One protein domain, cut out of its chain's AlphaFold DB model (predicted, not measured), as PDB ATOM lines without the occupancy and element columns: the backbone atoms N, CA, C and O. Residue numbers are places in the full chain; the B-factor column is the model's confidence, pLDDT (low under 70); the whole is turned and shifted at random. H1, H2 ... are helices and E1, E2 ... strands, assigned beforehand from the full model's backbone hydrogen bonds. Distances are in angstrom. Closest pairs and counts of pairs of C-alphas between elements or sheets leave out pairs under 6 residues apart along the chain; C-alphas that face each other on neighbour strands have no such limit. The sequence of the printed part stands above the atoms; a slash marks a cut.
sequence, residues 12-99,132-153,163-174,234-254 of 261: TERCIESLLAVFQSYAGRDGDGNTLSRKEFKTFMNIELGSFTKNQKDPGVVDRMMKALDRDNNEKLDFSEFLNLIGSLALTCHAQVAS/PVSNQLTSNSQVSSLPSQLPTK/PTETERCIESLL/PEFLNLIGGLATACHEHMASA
ATOM      1  N   THR A  12     197.135 303.572  68.337       92.56
ATOM      2  CA  THR A  12     198.124 303.216  67.312       92.56
ATOM      3  C   THR A  12     199.433 303.988  67.488       92.56
ATOM      4  O   THR A  12     200.503 303.383  67.444       92.56
ATOM      5  N   GLU A  13     199.368 305.300  67.740       91.12
ATOM      6  CA  GLU A  13     200.558 306.128  67.991       91.12
ATOM      7  C   GLU A  13     201.301 305.654  69.252       91.12
ATOM      8  O   GLU A  13     202.505 305.409  69.189       91.12
ATOM      9  N   ARG A  14     200.586 305.398  70.362       91.75
ATOM     10  CA  ARG A  14     201.192 304.836  71.587       91.75
ATOM     11  C   ARG A  14     201.835 303.472  71.359       91.75
ATOM     12  O   ARG A  14     202.872 303.185  71.947       91.75
ATOM     13  N   CYS A  15     201.224 302.618  70.536       93.69
ATOM     14  CA  CYS A  15     201.790 301.315  70.207       93.69
ATOM     15  C   CYS A  15     203.119 301.468  69.454       93.69
ATOM     16  O   CYS A  15     204.087 300.793  69.790       93.69
ATOM     17  N   ILE A  16     203.189 302.363  68.465       92.88
ATOM     18  CA  ILE A  16     204.427 302.630  67.717       92.88
ATOM     19  C   ILE A  16     205.510 303.195  68.648       92.88
ATOM     20  O   ILE A  16     206.640 302.710  68.637       92.88
ATOM     21  N   GLU A  17     205.158 304.171  69.489       92.31
ATOM     22  CA  GLU A  17     206.063 304.744  70.494       92.31
ATOM     23  C   GLU A  17     206.583 303.682  71.474       92.31
ATOM     24  O   GLU A  17     207.774 303.657  71.783       92.31
ATOM     25  N   SER A  18     205.717 302.773  71.929       94.19
ATOM     26  CA  SER A  18     206.098 301.699  72.848       94.19
ATOM     27  C   SER A  18     207.019 300.669  72.180       94.19
ATOM     28  O   SER A  18     208.027 300.296  72.772       94.19
ATOM     29  N   LEU A  19     206.782 300.286  70.917       95.06
ATOM     30  CA  LEU A  19     207.698 299.402  70.176       95.06
ATOM     31  C   LEU A  19     209.102 300.007  70.020       95.06
ATOM     32  O   LEU A  19     210.097 299.299  70.183       95.06
ATOM     33  N   LEU A  20     209.186 301.313  69.746       93.75
ATOM     34  CA  LEU A  20     210.456 302.045  69.687       93.75
ATOM     35  C   LEU A  20     211.152 302.066  71.051       93.75
ATOM     36  O   LEU A  20     212.332 301.730  71.148       93.75
ATOM     37  N   ALA A  21     210.414 302.418  72.106       93.38
ATOM     38  CA  ALA A  21     210.944 302.491  73.463       93.38
ATOM     39  C   ALA A  21     211.437 301.125  73.959       93.38
ATOM     40  O   ALA A  21     212.506 301.035  74.564       93.38
ATOM     41  N   VAL A  22     210.696 300.053  73.666       94.88
ATOM     42  CA  VAL A  22     211.107 298.681  73.966       94.88
ATOM     43  C   VAL A  22     212.424 298.381  73.265       94.88
ATOM     44  O   VAL A  22     213.384 298.052  73.957       94.88
ATOM     45  N   PHE A  23     212.520 298.554  71.945       95.19
ATOM     46  CA  PHE A  23     213.760 298.292  71.208       95.19
ATOM     47  C   PHE A  23     214.958 299.050  71.802       95.19
ATOM     48  O   PHE A  23     215.966 298.439  72.164       95.19
ATOM     49  N   GLN A  24     214.808 300.359  72.017       92.25
ATOM     50  CA  GLN A  24     215.849 301.225  72.582       92.25
ATOM     51  C   GLN A  24     216.221 300.873  74.028       92.25
ATOM     52  O   GLN A  24     217.348 301.112  74.450       92.25
ATOM     53  N   SER A  25     215.303 300.297  74.811       92.69
ATOM     54  CA  SER A  25     215.603 299.885  76.187       92.69
ATOM     55  C   SER A  25     216.578 298.705  76.259       92.69
ATOM     56  O   SER A  25     217.237 298.525  77.291       92.69
ATOM     57  N   TYR A  26     216.668 297.905  75.189       93.44
ATOM     58  CA  TYR A  26     217.565 296.752  75.090       93.44
ATOM     59  C   TYR A  26     218.800 297.026  74.229       93.44
ATOM     60  O   TYR A  26     219.854 296.506  74.594       93.44
ATOM     61  N   ALA A  27     218.680 297.824  73.163       91.06
ATOM     62  CA  ALA A  27     219.790 298.217  72.294       91.06
ATOM     63  C   ALA A  27     220.799 299.130  73.016       91.06
ATOM     64  O   ALA A  27     220.459 299.842  73.964       91.06
ATOM     65  N   GLY A  28     222.055 299.128  72.565       78.50
ATOM     66  CA  GLY A  28     223.090 300.056  73.030       78.50
ATOM     67  C   GLY A  28     223.754 299.720  74.360       78.50
ATOM     68  O   GLY A  28     224.656 300.448  74.783       78.50
ATOM     69  N   ARG A  29     223.395 298.611  75.019       79.00
ATOM     70  CA  ARG A  29     224.073 298.170  76.254       79.00
ATOM     71  C   ARG A  29     225.474 297.639  75.974       79.00
ATOM     72  O   ARG A  29     226.295 297.590  76.890       79.00
ATOM     73  N   ASP A  30     225.746 297.245  74.736       81.00
ATOM     74  CA  ASP A  30     227.074 296.869  74.250       81.00
ATOM     75  C   ASP A  30     227.780 297.958  73.417       81.00
ATOM     76  O   ASP A  30     228.890 297.732  72.933       81.00
ATOM     77  N   GLY A  31     227.189 299.154  73.324       76.75
ATOM     78  CA  GLY A  31     227.760 300.315  72.637       76.75
ATOM     79  C   GLY A  31     227.179 300.604  71.251       76.75
ATOM     80  O   GLY A  31     227.517 301.643  70.687       76.75
ATOM     81  N   ASP A  32     226.297 299.750  70.718       83.31
ATOM     82  CA  ASP A  32     225.562 300.002  69.471       83.31
ATOM     83  C   ASP A  32     224.063 300.213  69.731       83.31
ATOM     84  O   ASP A  32     223.315 299.270  69.954       83.31
ATOM     85  N   GLY A  33     223.616 301.472  69.727       84.19
ATOM     86  CA  GLY A  33     222.218 301.833  69.999       84.19
ATOM     87  C   GLY A  33     221.236 301.552  68.860       84.19
ATOM     88  O   GLY A  33     220.038 301.751  69.048       84.19
ATOM     89  N   ASN A  34     221.718 301.123  67.690       88.75
ATOM     90  CA  ASN A  34     220.885 300.943  66.498       88.75
ATOM     91  C   ASN A  34     220.495 299.484  66.249       88.75
ATOM     92  O   ASN A  34     219.667 299.214  65.378       88.75
ATOM     93  N   THR A  35     221.098 298.549  66.981       94.19
ATOM     94  CA  THR A  35     220.877 297.116  66.802       94.19
ATOM     95  C   THR A  35     220.794 296.398  68.146       94.19
ATOM     96  O   THR A  35     221.222 296.914  69.175       94.19
ATOM     97  N   LEU A  36     220.226 295.194  68.137       95.75
ATOM     98  CA  LEU A  36     220.250 294.264  69.258       95.75
ATOM     99  C   LEU A  36     221.293 293.188  68.986       95.75
ATOM    100  O   LEU A  36     221.141 292.392  68.055       95.75
ATOM    101  N   SER A  37     222.314 293.082  69.832       95.19
ATOM    102  CA  SER A  37     223.192 291.914  69.776       95.19
ATOM    103  C   SER A  37     222.490 290.654  70.267       95.19
ATOM    104  O   SER A  37     221.471 290.685  70.962       95.19
ATOM    105  N   ARG A  38     223.087 289.489  69.989       92.81
ATOM    106  CA  ARG A  38     222.604 288.189  70.488       92.81
ATOM    107  C   ARG A  38     222.330 288.181  71.997       92.81
ATOM    108  O   ARG A  38     221.384 287.534  72.448       92.81
ATOM    109  N   LYS A  39     223.146 288.884  72.790       92.75
ATOM    110  CA  LYS A  39     222.969 288.975  74.247       92.75
ATOM    111  C   LYS A  39     221.755 289.832  74.605       92.75
ATOM    112  O   LYS A  39     220.955 289.410  75.437       92.75
ATOM    113  N   GLU A  40     221.618 290.997  73.985       95.50
ATOM    114  CA  GLU A  40     220.504 291.920  74.218       95.50
ATOM    115  C   GLU A  40     219.178 291.307  73.768       95.50
ATOM    116  O   GLU A  40     218.217 291.299  74.539       95.50
ATOM    117  N   PHE A  41     219.159 290.677  72.591       94.62
ATOM    118  CA  PHE A  41     218.003 289.952  72.078       94.62
ATOM    119  C   PHE A  41     217.586 288.794  72.995       94.62
ATOM    120  O   PHE A  41     216.406 288.631  73.303       94.62
ATOM    121  N   LYS A  42     218.546 288.023  73.522       91.56
ATOM    122  CA  LYS A  42     218.258 286.981  74.521       91.56
ATOM    123  C   LYS A  42     217.615 287.560  75.783       91.56
ATOM    124  O   LYS A  42     216.703 286.952  76.341       91.56
ATOM    125  N   THR A  43     218.086 288.714  76.254       92.12
ATOM    126  CA  THR A  43     217.485 289.397  77.405       92.12
ATOM    127  C   THR A  43     216.070 289.878  77.085       92.12
ATOM    128  O   THR A  43     215.170 289.613  77.880       92.12
ATOM    129  N   PHE A  44     215.860 290.494  75.921       93.56
ATOM    130  CA  PHE A  44     214.539 290.885  75.424       93.56
ATOM    131  C   PHE A  44     213.572 289.691  75.408       93.56
ATOM    132  O   PHE A  44     212.512 289.758  76.022       93.56
ATOM    133  N   MET A  45     213.961 288.556  74.818       89.06
ATOM    134  CA  MET A  45     213.111 287.360  74.761       89.06
ATOM    135  C   MET A  45     212.685 286.853  76.147       89.06
ATOM    136  O   MET A  45     211.546 286.432  76.329       89.06
ATOM    137  N   ASN A  46     213.588 286.883  77.127       87.12
ATOM    138  CA  ASN A  46     213.297 286.378  78.470       87.12
ATOM    139  C   ASN A  46     212.383 287.309  79.276       87.12
ATOM    140  O   ASN A  46     211.654 286.833  80.146       87.12
ATOM    141  N   ILE A  47     212.463 288.618  79.027       88.75
ATOM    142  CA  ILE A  47     211.706 289.628  79.769       88.75
ATOM    143  C   ILE A  47     210.400 289.938  79.043       88.75
ATOM    144  O   ILE A  47     209.331 289.658  79.576       88.75
ATOM    145  N   GLU A  48     210.484 290.458  77.819       90.62
ATOM    146  CA  GLU A  48     209.335 290.927  77.044       90.62
ATOM    147  C   GLU A  48     208.498 289.787  76.477       90.62
ATOM    148  O   GLU A  48     207.277 289.898  76.404       90.62
ATOM    149  N   LEU A  49     209.144 288.683  76.090       86.19
ATOM    150  CA  LEU A  49     208.473 287.515  75.511       86.19
ATOM    151  C   LEU A  49     208.388 286.348  76.498       86.19
ATOM    152  O   LEU A  49     208.245 285.189  76.097       86.19
ATOM    153  N   GLY A  50     208.472 286.633  77.801       78.25
ATOM    154  CA  GLY A  50     208.453 285.616  78.846       78.25
ATOM    155  C   GLY A  50     207.207 284.726  78.776       78.25
ATOM    156  O   GLY A  50     207.313 283.512  78.937       78.25
ATOM    157  N   SER A  51     206.021 285.276  78.483       72.62
ATOM    158  CA  SER A  51     204.807 284.458  78.321       72.62
ATOM    159  C   SER A  51     204.881 283.530  77.101       72.62
ATOM    160  O   SER A  51     204.541 282.350  77.219       72.62
ATOM    161  N   PHE A  52     205.429 284.017  75.985       68.38
ATOM    162  CA  PHE A  52     205.630 283.252  74.755       68.38
ATOM    163  C   PHE A  52     206.738 282.207  74.878       68.38
ATOM    164  O   PHE A  52     206.747 281.261  74.112       68.38
ATOM    165  N   THR A  53     207.683 282.330  75.814       69.81
ATOM    166  CA  THR A  53     208.859 281.441  75.908       69.81
ATOM    167  C   THR A  53     208.849 280.514  77.128       69.81
ATOM    168  O   THR A  53     209.693 279.626  77.218       69.81
ATOM    169  N   LYS A  54     207.867 280.625  78.036       63.38
ATOM    170  CA  LYS A  54     207.790 279.878  79.317       63.38
ATOM    171  C   LYS A  54     207.976 278.360  79.230       63.38
ATOM    172  O   LYS A  54     208.518 277.758  80.154       63.38
ATOM    173  N   ASN A  55     207.526 277.735  78.144       57.69
ATOM    174  CA  ASN A  55     207.646 276.286  77.936       57.69
ATOM    175  C   ASN A  55     208.802 275.905  77.001       57.69
ATOM    176  O   ASN A  55     209.008 274.723  76.723       57.69
ATOM    177  N   GLN A  56     209.555 276.890  76.514       64.12
ATOM    178  CA  GLN A  56     210.636 276.685  75.571       64.12
ATOM    179  C   GLN A  56     211.930 276.372  76.328       64.12
ATOM    180  O   GLN A  56     212.616 277.259  76.825       64.12
ATOM    181  N   LYS A  57     212.264 275.080  76.424       67.31
ATOM    182  CA  LYS A  57     213.521 274.598  77.030       67.31
ATOM    183  C   LYS A  57     214.661 274.452  76.024       67.31
ATOM    184  O   LYS A  57     215.736 273.988  76.393       67.31
ATOM    185  N   ASP A  58     214.417 274.793  74.763       77.69
ATOM    186  CA  ASP A  58     215.396 274.642  73.699       77.69
ATOM    187  C   ASP A  58     216.491 275.720  73.799       77.69
ATOM    188  O   ASP A  58     216.213 276.896  73.544       77.69
ATOM    189  N   PRO A  59     217.742 275.345  74.130       77.75
ATOM    190  CA  PRO A  59     218.836 276.303  74.258       77.75
ATOM    191  C   PRO A  59     219.201 276.986  72.929       77.75
ATOM    192  O   PRO A  59     219.811 278.052  72.957       77.75
ATOM    193  N   GLY A  60     218.820 276.410  71.783       85.12
ATOM    194  CA  GLY A  60     219.092 276.943  70.447       85.12
ATOM    195  C   GLY A  60     217.997 277.854  69.886       85.12
ATOM    196  O   GLY A  60     218.114 278.295  68.743       85.12
ATOM    197  N   VAL A  61     216.923 278.141  70.637       84.44
ATOM    198  CA  VAL A  61     215.808 278.965  70.131       84.44
ATOM    199  C   VAL A  61     216.247 280.381  69.758       84.44
ATOM    200  O   VAL A  61     215.872 280.873  68.696       84.44
ATOM    201  N   VAL A  62     217.093 280.998  70.588       88.06
ATOM    202  CA  VAL A  62     217.629 282.347  70.350       88.06
ATOM    203  C   VAL A  62     218.414 282.373  69.042       88.06
ATOM    204  O   VAL A  62     218.233 283.275  68.236       88.06
ATOM    205  N   ASP A  63     219.234 281.352  68.800       89.69
ATOM    206  CA  ASP A  63     220.123 281.291  67.634       89.69
ATOM    207  C   ASP A  63     219.352 281.113  66.338       89.69
ATOM    208  O   ASP A  63     219.663 281.744  65.331       89.69
ATOM    209  N   ARG A  64     218.308 280.282  66.370       87.88
ATOM    210  CA  ARG A  64     217.416 280.130  65.222       87.88
ATOM    211  C   ARG A  64     216.632 281.400  64.939       87.88
ATOM    212  O   ARG A  64     216.432 281.715  63.775       87.88
ATOM    213  N   MET A  65     216.196 282.118  65.974       88.81
ATOM    214  CA  MET A  65     215.489 283.386  65.791       88.81
ATOM    215  C   MET A  65     216.396 284.476  65.261       88.81
ATOM    216  O   MET A  65     216.005 285.107  64.290       88.81
ATOM    217  N   MET A  66     217.602 284.635  65.817       91.25
ATOM    218  CA  MET A  66     218.595 285.553  65.259       91.25
ATOM    219  C   MET A  66     218.821 285.229  63.788       91.25
ATOM    220  O   MET A  66     218.546 286.064  62.946       91.25
ATOM    221  N   LYS A  67     219.147 283.977  63.455       89.69
ATOM    222  CA  LYS A  67     219.370 283.560  62.063       89.69
ATOM    223  C   LYS A  67     218.161 283.763  61.138       89.69
ATOM    224  O   LYS A  67     218.331 283.912  59.934       89.69
ATOM    225  N   ALA A  68     216.940 283.675  61.661       88.19
ATOM    226  CA  ALA A  68     215.725 283.848  60.866       88.19
ATOM    227  C   ALA A  68     215.351 285.324  60.660       88.19
ATOM    228  O   ALA A  68     214.615 285.636  59.722       88.19
ATOM    229  N   LEU A  69     215.778 286.205  61.564       90.50
ATOM    230  CA  LEU A  69     215.424 287.623  61.567       90.50
ATOM    231  C   LEU A  69     216.532 288.495  60.970       90.50
ATOM    232  O   LEU A  69     216.188 289.429  60.256       90.50
ATOM    233  N   ASP A  70     217.797 288.147  61.214       93.25
ATOM    234  CA  ASP A  70     219.013 288.775  60.684       93.25
ATOM    235  C   ASP A  70     219.137 288.486  59.181       93.25
ATOM    236  O   ASP A  70     219.519 287.392  58.750       93.25
ATOM    237  N   ARG A  71     218.707 289.443  58.361       90.38
ATOM    238  CA  ARG A  71     218.639 289.314  56.903       90.38
ATOM    239  C   ARG A  71     219.906 289.762  56.220       90.38
ATOM    240  O   ARG A  71     220.250 289.202  55.174       90.38
ATOM    241  N   ASP A  72     220.557 290.780  56.762       92.19
ATOM    242  CA  ASP A  72     221.818 291.271  56.222       92.19
ATOM    243  C   ASP A  72     223.019 290.420  56.686       92.19
ATOM    244  O   ASP A  72     224.095 290.515  56.093       92.19
ATOM    245  N   ASN A  73     222.790 289.472  57.605       91.38
ATOM    246  CA  ASN A  73     223.768 288.555  58.195       91.38
ATOM    247  C   ASN A  73     224.861 289.303  58.970       91.38
ATOM    248  O   ASN A  73     226.031 288.904  58.934       91.38
ATOM    249  N   ASN A  74     224.496 290.401  59.637       93.00
ATOM    250  CA  ASN A  74     225.409 291.192  60.459       93.00
ATOM    251  C   ASN A  74     225.539 290.668  61.909       93.00
ATOM    252  O   ASN A  74     226.273 291.253  62.710       93.00
ATOM    253  N   GLU A  75     224.868 289.557  62.235       92.88
ATOM    254  CA  GLU A  75     224.803 288.898  63.549       92.88
ATOM    255  C   GLU A  75     224.102 289.710  64.655       92.88
ATOM    256  O   GLU A  75     224.161 289.364  65.847       92.88
ATOM    257  N   LYS A  76     223.408 290.778  64.274       94.38
ATOM    258  CA  LYS A  76     222.601 291.644  65.128       94.38
ATOM    259  C   LYS A  76     221.210 291.805  64.514       94.38
ATOM    260  O   LYS A  76     220.954 291.330  63.420       94.38
ATOM    261  N   LEU A  77     220.290 292.417  65.259       95.12
ATOM    262  CA  LEU A  77     218.970 292.775  64.734       95.12
ATOM    263  C   LEU A  77     218.801 294.281  64.717       95.12
ATOM    264  O   LEU A  77     218.776 294.902  65.782       95.12
ATOM    265  N   ASP A  78     218.638 294.864  63.539       94.81
ATOM    266  CA  ASP A  78     218.192 296.247  63.422       94.81
ATOM    267  C   ASP A  78     216.699 296.399  63.788       94.81
ATOM    268  O   ASP A  78     215.978 295.435  64.084       94.81
ATOM    269  N   PHE A  79     216.205 297.639  63.793       94.62
ATOM    270  CA  PHE A  79     214.808 297.902  64.135       94.62
ATOM    271  C   PHE A  79     213.812 297.284  63.139       94.62
ATOM    272  O   PHE A  79     212.730 296.838  63.530       94.62
ATOM    273  N   SER A  80     214.159 297.211  61.853       93.06
ATOM    274  CA  SER A  80     213.311 296.579  60.842       93.06
ATOM    275  C   SER A  80     213.220 295.065  61.060       93.06
ATOM    276  O   SER A  80     212.155 294.472  60.874       93.06
ATOM    277  N   GLU A  81     214.314 294.425  61.456       94.56
ATOM    278  CA  GLU A  81     214.393 292.999  61.769       94.56
ATOM    279  C   GLU A  81     213.644 292.668  63.060       94.56
ATOM    280  O   GLU A  81     212.877 291.701  63.105       94.56
ATOM    281  N   PHE A  82     213.746 293.539  64.064       95.44
ATOM    282  CA  PHE A  82     212.914 293.499  65.263       95.44
ATOM    283  C   PHE A  82     211.411 293.572  64.938       95.44
ATOM    284  O   PHE A  82     210.633 292.743  65.415       95.44
ATOM    285  N   LEU A  83     210.977 294.499  64.075       94.75
ATOM    286  CA  LEU A  83     209.566 294.608  63.680       94.75
ATOM    287  C   LEU A  83     209.043 293.347  62.969       94.75
ATOM    288  O   LEU A  83     207.865 293.013  63.112       94.75
ATOM    289  N   ASN A  84     209.898 292.592  62.267       90.69
ATOM    290  CA  ASN A  84     209.504 291.304  61.679       90.69
ATOM    291  C   ASN A  84     209.171 290.256  62.748       90.69
ATOM    292  O   ASN A  84     208.272 289.437  62.548       90.69
ATOM    293  N   LEU A  85     209.851 290.274  63.895       92.69
ATOM    294  CA  LEU A  85     209.483 289.422  65.025       92.69
ATOM    295  C   LEU A  85     208.120 289.832  65.586       92.69
ATOM    296  O   LEU A  85     207.245 288.982  65.748       92.69
ATOM    297  N   ILE A  86     207.919 291.128  65.827       93.44
ATOM    298  CA  ILE A  86     206.662 291.655  66.375       93.44
ATOM    299  C   ILE A  86     205.481 291.344  65.450       93.44
ATOM    300  O   ILE A  86     204.462 290.824  65.907       93.44
ATOM    301  N   GLY A  87     205.630 291.576  64.144       90.81
ATOM    302  CA  GLY A  87     204.611 291.222  63.157       90.81
ATOM    303  C   GLY A  87     204.326 289.717  63.131       90.81
ATOM    304  O   GLY A  87     203.171 289.311  63.010       90.81
ATOM    305  N   SER A  88     205.349 288.875  63.321       87.88
ATOM    306  CA  SER A  88     205.191 287.410  63.328       87.88
ATOM    307  C   SER A  88     204.376 286.954  64.530       87.88
ATOM    308  O   SER A  88     203.488 286.104  64.410       87.88
ATOM    309  N   LEU A  89     204.650 287.549  65.692       88.00
ATOM    310  CA  LEU A  89     203.890 287.311  66.913       88.00
ATOM    311  C   LEU A  89     202.445 287.788  66.756       88.00
ATOM    312  O   LEU A  89     201.524 287.022  67.036       88.00
ATOM    313  N   ALA A  90     202.232 288.998  66.236       89.81
ATOM    314  CA  ALA A  90     200.898 289.540  66.003       89.81
ATOM    315  C   ALA A  90     200.064 288.659  65.061       89.81
ATOM    316  O   ALA A  90     198.917 288.344  65.378       89.81
ATOM    317  N   LEU A  91     200.637 288.192  63.946       87.94
ATOM    318  CA  LEU A  91     199.969 287.259  63.030       87.94
ATOM    319  C   LEU A  91     199.599 285.938  63.702       87.94
ATOM    320  O   LEU A  91     198.483 285.444  63.537       87.94
ATOM    321  N   THR A  92     200.530 285.378  64.475       83.81
ATOM    322  CA  THR A  92     200.306 284.140  65.228       83.81
ATOM    323  C   THR A  92     199.134 284.303  66.196       83.81
ATOM    324  O   THR A  92     198.261 283.438  66.268       83.81
ATOM    325  N   CYS A  93     199.064 285.442  66.885       83.12
ATOM    326  CA  CYS A  93     197.976 285.767  67.800       83.12
ATOM    327  C   CYS A  93     196.642 285.973  67.066       83.12
ATOM    328  O   CYS A  93     195.615 285.442  67.488       83.12
ATOM    329  N   HIS A  94     196.649 286.682  65.933       85.19
ATOM    330  CA  HIS A  94     195.460 286.897  65.106       85.19
ATOM    331  C   HIS A  94     194.835 285.578  64.635       85.19
ATOM    332  O   HIS A  94     193.621 285.392  64.738       85.19
ATOM    333  N   ALA A  95     195.661 284.632  64.174       82.25
ATOM    334  CA  ALA A  95     195.203 283.328  63.699       82.25
ATOM    335  C   ALA A  95     194.453 282.527  64.780       82.25
ATOM    336  O   ALA A  95     193.506 281.809  64.462       82.25
ATOM    337  N   GLN A  96     194.827 282.677  66.053       70.25
ATOM    338  CA  GLN A  96     194.142 282.012  67.166       70.25
ATOM    339  C   GLN A  96     192.772 282.605  67.462       70.25
ATOM    340  O   GLN A  96     191.832 281.866  67.742       70.25
ATOM    341  N   VAL A  97     192.650 283.932  67.389       66.81
ATOM    342  CA  VAL A  97     191.371 284.621  67.610       66.81
ATOM    343  C   VAL A  97     190.398 284.346  66.458       66.81
ATOM    344  O   VAL A  97     189.192 284.272  66.676       66.81
ATOM    345  N   ALA A  98     190.915 284.133  65.244       63.06
ATOM    346  CA  ALA A  98     190.122 283.771  64.071       63.06
ATOM    347  C   ALA A  98     189.685 282.288  64.037       63.06
ATOM    348  O   ALA A  98     188.789 281.937  63.267       63.06
ATOM    349  N   SER A  99     190.280 281.411  64.859       45.34
ATOM    350  CA  SER A  99     189.875 280.003  64.964       45.34
ATOM    351  C   SER A  99     188.844 279.786  66.086       45.34
ATOM    352  O   SER A  99     189.134 280.114  67.236       45.34
ATOM    353  N   PRO A 132     208.106 295.045  52.163       49.84
ATOM    354  CA  PRO A 132     206.877 294.624  52.837       49.84
ATOM    355  C   PRO A 132     207.144 293.590  53.936       49.84
ATOM    356  O   PRO A 132     207.713 292.529  53.669       49.84
ATOM    357  N   VAL A 133     206.686 293.870  55.156       52.28
ATOM    358  CA  VAL A 133     206.755 292.957  56.306       52.28
ATOM    359  C   VAL A 133     205.987 291.653  55.985       52.28
ATOM    360  O   VAL A 133     206.461 290.565  56.269       52.28
ATOM    361  N   SER A 134     204.866 291.702  55.260       43.16
ATOM    362  CA  SER A 134     203.983 290.554  54.965       43.16
ATOM    363  C   SER A 134     204.624 289.431  54.120       43.16
ATOM    364  O   SER A 134     204.521 288.251  54.475       43.16
ATOM    365  N   ASN A 135     205.398 289.761  53.073       45.25
ATOM    366  CA  ASN A 135     206.177 288.758  52.313       45.25
ATOM    367  C   ASN A 135     207.259 288.086  53.182       45.25
ATOM    368  O   ASN A 135     207.698 286.962  52.928       45.25
ATOM    369  N   GLN A 136     207.677 288.801  54.221       49.59
ATOM    370  CA  GLN A 136     208.764 288.472  55.128       49.59
ATOM    371  C   GLN A 136     208.282 287.717  56.382       49.59
ATOM    372  O   GLN A 136     209.055 286.980  56.990       49.59
ATOM    373  N   LEU A 137     206.994 287.833  56.707       47.62
ATOM    374  CA  LEU A 137     206.308 287.176  57.818       47.62
ATOM    375  C   LEU A 137     205.754 285.791  57.451       47.62
ATOM    376  O   LEU A 137     205.836 284.857  58.245       47.62
ATOM    377  N   THR A 138     205.222 285.632  56.234       42.44
ATOM    378  CA  THR A 138     204.610 284.370  55.757       42.44
ATOM    379  C   THR A 138     205.631 283.285  55.390       42.44
ATOM    380  O   THR A 138     205.282 282.107  55.319       42.44
ATOM    381  N   SER A 139     206.902 283.661  55.210       41.44
ATOM    382  CA  SER A 139     207.990 282.751  54.817       41.44
ATOM    383  C   SER A 139     208.814 282.218  56.001       41.44
ATOM    384  O   SER A 139     209.574 281.262  55.838       41.44
ATOM    385  N   ASN A 140     208.671 282.791  57.203       49.72
ATOM    386  CA  ASN A 140     209.523 282.464  58.351       49.72
ATOM    387  C   ASN A 140     208.947 281.315  59.198       49.72
ATOM    388  O   ASN A 140     208.517 281.483  60.340       49.72
ATOM    389  N   SER A 141     209.000 280.098  58.646       48.59
ATOM    390  CA  SER A 141     208.566 278.848  59.298       48.59
ATOM    391  C   SER A 141     209.304 278.501  60.603       48.59
ATOM    392  O   SER A 141     208.968 277.504  61.231       48.59
ATOM    393  N   GLN A 142     210.307 279.286  61.014       51.53
ATOM    394  CA  GLN A 142     211.071 279.086  62.250       51.53
ATOM    395  C   GLN A 142     210.590 279.971  63.415       51.53
ATOM    396  O   GLN A 142     210.737 279.566  64.571       51.53
ATOM    397  N   VAL A 143     209.957 281.128  63.154       54.84
ATOM    398  CA  VAL A 143     209.362 281.987  64.207       54.84
ATOM    399  C   VAL A 143     208.091 281.351  64.787       54.84
ATOM    400  O   VAL A 143     207.775 281.538  65.960       54.84
ATOM    401  N   SER A 144     207.441 280.472  64.019       51.19
ATOM    402  CA  SER A 144     206.335 279.613  64.473       51.19
ATOM    403  C   SER A 144     206.720 278.624  65.587       51.19
ATOM    404  O   SER A 144     205.846 277.959  66.138       51.19
ATOM    405  N   SER A 145     208.012 278.519  65.935       50.59
ATOM    406  CA  SER A 145     208.486 277.708  67.062       50.59
ATOM    407  C   SER A 145     208.249 278.346  68.438       50.59
ATOM    408  O   SER A 145     208.419 277.656  69.446       50.59
ATOM    409  N   LEU A 146     207.844 279.624  68.517       56.06
ATOM    410  CA  LEU A 146     207.371 280.211  69.775       56.06
ATOM    411  C   LEU A 146     205.995 279.648  70.142       56.06
ATOM    412  O   LEU A 146     205.109 279.611  69.283       56.06
ATOM    413  N   PRO A 147     205.786 279.241  71.411       52.41
ATOM    414  CA  PRO A 147     204.463 279.005  71.963       52.41
ATOM    415  C   PRO A 147     203.495 280.106  71.538       52.41
ATOM    416  O   PRO A 147     203.645 281.275  71.872       52.41
ATOM    417  N   SER A 148     202.502 279.704  70.758       51.88
ATOM    418  CA  SER A 148     201.680 280.608  69.963       51.88
ATOM    419  C   SER A 148     200.680 281.433  70.787       51.88
ATOM    420  O   SER A 148     199.869 282.131  70.200       51.88
ATOM    421  N   GLN A 149     200.642 281.300  72.116       51.19
ATOM    422  CA  GLN A 149     199.553 281.806  72.960       51.19
ATOM    423  C   GLN A 149     199.928 283.115  73.660       51.19
ATOM    424  O   GLN A 149     200.837 283.125  74.487       51.19
ATOM    425  N   LEU A 150     199.154 284.178  73.414       49.66
ATOM    426  CA  LEU A 150     199.032 285.282  74.372       49.66
ATOM    427  C   LEU A 150     198.395 284.755  75.670       49.66
ATOM    428  O   LEU A 150     197.526 283.872  75.614       49.66
ATOM    429  N   PRO A 151     198.757 285.289  76.848       48.03
ATOM    430  CA  PRO A 151     198.042 284.995  78.079       48.03
ATOM    431  C   PRO A 151     196.589 285.483  77.965       48.03
ATOM    432  O   PRO A 151     196.275 286.645  78.189       48.03
ATOM    433  N   THR A 152     195.669 284.581  77.615       44.06
ATOM    434  CA  THR A 152     194.239 284.916  77.556       44.06
ATOM    435  C   THR A 152     193.730 285.368  78.926       44.06
ATOM    436  O   THR A 152     194.228 284.945  79.972       44.06
ATOM    437  N   LYS A 153     192.664 286.175  78.944       42.25
ATOM    438  CA  LYS A 153     192.007 286.669  80.170       42.25
ATOM    439  C   LYS A 153     191.649 285.548  81.170       42.25
ATOM    440  O   LYS A 153     191.632 285.784  82.373       42.25
ATOM    441  N   PRO A 163     200.912 291.900  81.837       82.69
ATOM    442  CA  PRO A 163     201.476 291.777  80.495       82.69
ATOM    443  C   PRO A 163     202.626 292.764  80.267       82.69
ATOM    444  O   PRO A 163     202.616 293.867  80.829       82.69
ATOM    445  N   THR A 164     203.598 292.359  79.455       90.62
ATOM    446  CA  THR A 164     204.750 293.184  79.055       90.62
ATOM    447  C   THR A 164     204.330 294.294  78.088       90.62
ATOM    448  O   THR A 164     203.222 294.272  77.545       90.62
ATOM    449  N   GLU A 165     205.194 295.283  77.851       91.00
ATOM    450  CA  GLU A 165     204.895 296.351  76.884       91.00
ATOM    451  C   GLU A 165     204.765 295.795  75.463       91.00
ATOM    452  O   GLU A 165     203.862 296.180  74.718       91.00
ATOM    453  N   THR A 166     205.594 294.806  75.124       91.88
ATOM    454  CA  THR A 166     205.505 294.094  73.845       91.88
ATOM    455  C   THR A 166     204.174 293.352  73.690       91.88
ATOM    456  O   THR A 166     203.526 293.445  72.646       91.88
ATOM    457  N   GLU A 167     203.728 292.645  74.733       90.50
ATOM    458  CA  GLU A 167     202.436 291.945  74.748       90.50
ATOM    459  C   GLU A 167     201.264 292.925  74.613       90.50
ATOM    460  O   GLU A 167     200.386 292.720  73.774       90.50
ATOM    461  N   ARG A 168     201.286 294.031  75.370       90.62
ATOM    462  CA  ARG A 168     200.276 295.099  75.285       90.62
ATOM    463  C   ARG A 168     200.206 295.716  73.893       90.62
ATOM    464  O   ARG A 168     199.108 295.975  73.407       90.62
ATOM    465  N   CYS A 169     201.350 295.928  73.243       93.31
ATOM    466  CA  CYS A 169     201.399 296.418  71.867       93.31
ATOM    467  C   CYS A 169     200.713 295.448  70.906       93.31
ATOM    468  O   CYS A 169     199.832 295.854  70.153       93.31
ATOM    469  N   ILE A 170     201.054 294.158  70.959       91.44
ATOM    470  CA  ILE A 170     200.443 293.144  70.089       91.44
ATOM    471  C   ILE A 170     198.924 293.068  70.311       91.44
ATOM    472  O   ILE A 170     198.160 293.054  69.344       91.44
ATOM    473  N   GLU A 171     198.473 293.066  71.569       90.31
ATOM    474  CA  GLU A 171     197.045 293.105  71.910       90.31
ATOM    475  C   GLU A 171     196.360 294.371  71.375       90.31
ATOM    476  O   GLU A 171     195.258 294.291  70.826       90.31
ATOM    477  N   SER A 172     197.020 295.527  71.483       92.62
ATOM    478  CA  SER A 172     196.515 296.802  70.968       92.62
ATOM    479  C   SER A 172     196.375 296.786  69.444       92.62
ATOM    480  O   SER A 172     195.320 297.162  68.938       92.62
ATOM    481  N   LEU A 173     197.364 296.268  68.705       94.00
ATOM    482  CA  LEU A 173     197.301 296.149  67.241       94.00
ATOM    483  C   LEU A 173     196.114 295.295  66.784       94.00
ATOM    484  O   LEU A 173     195.398 295.672  65.854       94.00
ATOM    485  N   LEU A 174     195.877 294.168  67.460       91.44
ATOM    486  CA  LEU A 174     194.732 293.297  67.190       91.44
ATOM    487  C   LEU A 174     193.411 294.012  67.482       91.44
ATOM    488  O   LEU A 174     192.504 294.001  66.647       91.44
ATOM    489  N   PRO A 234     197.793 290.984  57.881       93.81
ATOM    490  CA  PRO A 234     199.157 291.132  57.365       93.81
ATOM    491  C   PRO A 234     199.423 292.457  56.630       93.81
ATOM    492  O   PRO A 234     200.452 293.095  56.864       93.81
ATOM    493  N   GLU A 235     198.513 292.894  55.760       95.12
ATOM    494  CA  GLU A 235     198.634 294.148  55.006       95.12
ATOM    495  C   GLU A 235     198.523 295.378  55.918       95.12
ATOM    496  O   GLU A 235     199.265 296.350  55.758       95.12
ATOM    497  N   PHE A 236     197.681 295.314  56.949       95.31
ATOM    498  CA  PHE A 236     197.636 296.312  58.015       95.31
ATOM    499  C   PHE A 236     198.957 296.394  58.796       95.31
ATOM    500  O   PHE A 236     199.456 297.490  59.050       95.31
ATOM    501  N   LEU A 237     199.581 295.261  59.136       95.00
ATOM    502  CA  LEU A 237     200.877 295.254  59.826       95.00
ATOM    503  C   LEU A 237     201.998 295.891  58.988       95.00
ATOM    504  O   LEU A 237     202.906 296.487  59.566       95.00
ATOM    505  N   ASN A 238     201.924 295.846  57.651       92.44
ATOM    506  CA  ASN A 238     202.868 296.571  56.787       92.44
ATOM    507  C   ASN A 238     202.797 298.086  56.989       92.44
ATOM    508  O   ASN A 238     203.831 298.753  56.988       92.44
ATOM    509  N   LEU A 239     201.590 298.634  57.164       94.06
ATOM    510  CA  LEU A 239     201.416 300.055  57.451       94.06
ATOM    511  C   LEU A 239     202.061 300.415  58.786       94.06
ATOM    512  O   LEU A 239     202.838 301.363  58.855       94.06
ATOM    513  N   ILE A 240     201.757 299.645  59.831       94.62
ATOM    514  CA  ILE A 240     202.286 299.884  61.176       94.62
ATOM    515  C   ILE A 240     203.811 299.779  61.187       94.62
ATOM    516  O   ILE A 240     204.475 300.667  61.716       94.62
ATOM    517  N   GLY A 241     204.367 298.743  60.551       92.88
ATOM    518  CA  GLY A 241     205.810 298.573  60.414       92.88
ATOM    519  C   GLY A 241     206.458 299.747  59.683       92.88
ATOM    520  O   GLY A 241     207.418 300.320  60.186       92.88
ATOM    521  N   GLY A 242     205.883 300.181  58.557       91.12
ATOM    522  CA  GLY A 242     206.389 301.332  57.805       91.12
ATOM    523  C   GLY A 242     206.359 302.643  58.598       91.12
ATOM    524  O   GLY A 242     207.299 303.431  58.512       91.12
ATOM    525  N   LEU A 243     205.313 302.874  59.398       90.69
ATOM    526  CA  LEU A 243     205.234 304.042  60.281       90.69
ATOM    527  C   LEU A 243     206.272 303.971  61.402       90.69
ATOM    528  O   LEU A 243     206.970 304.952  61.647       90.69
ATOM    529  N   ALA A 244     206.411 302.812  62.046       92.31
ATOM    530  CA  ALA A 244     207.398 302.612  63.096       92.31
ATOM    531  C   ALA A 244     208.828 302.810  62.571       92.31
ATOM    532  O   ALA A 244     209.607 303.522  63.205       92.31
ATOM    533  N   THR A 245     209.168 302.254  61.404       91.62
ATOM    534  CA  THR A 245     210.477 302.458  60.763       91.62
ATOM    535  C   THR A 245     210.735 303.935  60.474       91.62
ATOM    536  O   THR A 245     211.789 304.448  60.839       91.62
ATOM    537  N   ALA A 246     209.763 304.653  59.903       88.94
ATOM    538  CA  ALA A 246     209.913 306.083  59.636       88.94
ATOM    539  C   ALA A 246     210.125 306.899  60.928       88.94
ATOM    540  O   ALA A 246     210.942 307.822  60.961       88.94
ATOM    541  N   CYS A 247     209.427 306.547  62.013       88.94
ATOM    542  CA  CYS A 247     209.643 307.157  63.325       88.94
ATOM    543  C   CYS A 247     211.047 306.857  63.878       88.94
ATOM    544  O   CYS A 247     211.697 307.767  64.390       88.94
ATOM    545  N   HIS A 248     211.533 305.621  63.737       89.94
ATOM    546  CA  HIS A 248     212.883 305.224  64.149       89.94
ATOM    547  C   HIS A 248     213.967 306.027  63.415       89.94
ATOM    548  O   HIS A 248     214.853 306.598  64.048       89.94
ATOM    549  N   GLU A 249     213.868 306.135  62.089       88.50
ATOM    550  CA  GLU A 249     214.813 306.891  61.254       88.50
ATOM    551  C   GLU A 249     214.847 308.383  61.619       88.50
ATOM    552  O   GLU A 249     215.916 308.998  61.679       88.50
ATOM    553  N   HIS A 250     213.686 308.975  61.915       86.06
ATOM    554  CA  HIS A 250     213.605 310.368  62.351       86.06
ATOM    555  C   HIS A 250     214.273 310.592  63.719       86.06
ATOM    556  O   HIS A 250     214.869 311.641  63.952       86.06
ATOM    557  N   MET A 251     214.194 309.620  64.633       81.44
ATOM    558  CA  MET A 251     214.882 309.698  65.927       81.44
ATOM    559  C   MET A 251     216.395 309.496  65.783       81.44
ATOM    560  O   MET A 251     217.162 310.225  66.404       81.44
ATOM    561  N   ALA A 252     216.828 308.562  64.930       74.31
ATOM    562  CA  ALA A 252     218.243 308.267  64.695       74.31
ATOM    563  C   ALA A 252     218.988 309.383  63.934       74.31
ATOM    564  O   ALA A 252     220.205 309.505  64.046       74.31
ATOM    565  N   SER A 253     218.272 310.209  63.164       68.50
ATOM    566  CA  SER A 253     218.836 311.334  62.400       68.50
ATOM    567  C   SER A 253     218.829 312.677  63.145       68.50
ATOM    568  O   SER A 253     219.315 313.675  62.605       68.50
ATOM    569  N   ALA A 254     218.323 312.731  64.383       53.88
ATOM    570  CA  ALA A 254     218.345 313.947  65.191       53.88
ATOM    571  C   ALA A 254     219.774 314.236  65.710       53.88
ATOM    572  O   ALA A 254     220.359 313.389  66.387       53.88
TER     573      ALA A 254
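AT A GLANCE: This is residues 12 to 99, 132 to 153, 163 to 174 and 234 to 254 of the 261 residues of a protein of Pantherophis guttatus (UniProt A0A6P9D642). A tiny sheet of two strands, E1 beside E2, has the ends of H1 and H5 and parts of H2 and H4 gathered round it. From it the long helix H5 runs through the middle of a rounded body, with H7 and H8 packed on it; H1 lies side by side with H7, running the opposite way, and crosses H8, while H6 is a small piece packed on H5 and H8. The printed part has 143 residues with eight named helices and two strands, in the order H1 E1 H2 H3 H4 E2 H5 H6 H7 H8; the class is mostly helix and the sheet is antiparallel. It is compact, with a radius of gyration of the C-alphas of 14.2 A and spans of 44 by 34 by 28 A.

IN THESE COORDINATES: E1 is residues 35 to 37, 6.4 A long, and E2 is residues 76 to 78, 6.6 A. H5, residues 79 to 98, is 28.4 A long and begins at C-alpha 79 (214.808, 297.902, 64.135). H1, residues 12 to 26, spans 21.9 A from C-alpha 12 (198.124, 303.216, 67.312). H8, residues 234 to 252, spans 26.7 A and ends at C-alpha 252 (218.243, 308.267, 64.695). H2 is residues 38 to 47, H3 50 to 53, H4 61 to 69, H6 133 to 137 and H7 165 to 174.

HOW THE PARTS SIT: E1 and E2 are antiparallel at 158 degrees, with N 36 and O 77 within hydrogen-bond range at 2.8 A. H2 and H4 touch, closest at the C-alphas of Lys 42 and Val 62, 6.3 A, at a steep tilt of 66 degrees. H5 is the hub. With residues 81 to 85 alone it touches H4, about perpendicular at 73 degrees; the closest C-alphas, Leu 69 and Glu 81, are 5.5 A apart. H5 and H8 touch at a shallow tilt of 27 degrees, opposite ways, with C-alphas 83 and 241 closest at 6.4 A. H7 touches H5, closest at C-alphas 90 and 170, 5.5 A, and touches H1 at a shallow tilt of 28 degrees, with C-alphas 15 and 169 closest at 5.2 A. H1 touches H8 with residues 16 to 20 alone, C-alphas 16 and 244 being closest at 5.5 A. H6 touches H5, closest at C-alphas 88 and 137, 5.6 A. H3 is close to H2 but not clearly touching, with C-alphas 46 and 53 closest at 7.1 A. Every O i to N i+4 pair is within hydrogen-bond range in H2, H4, H6 and H7; H1 has 10 of 11, H5 15 of 16 and H8 14 of 15, while H3 is too short for one.

THE WHOLE: The farthest C-alphas, Ser 99 and Ala 254, are 44.3 A apart. Cuts leave gaps of 25.5 A from C-alpha 99 to 132, 10.8 A from 153 to 163 and 11.0 A from 174 to 234. Of the links printed whole, none is long. Residues 138 to 153 hold no named element. The model's pLDDT is under 70 at residues 52 to 57, 97 to 99, 132 to 153 and 253 to 254.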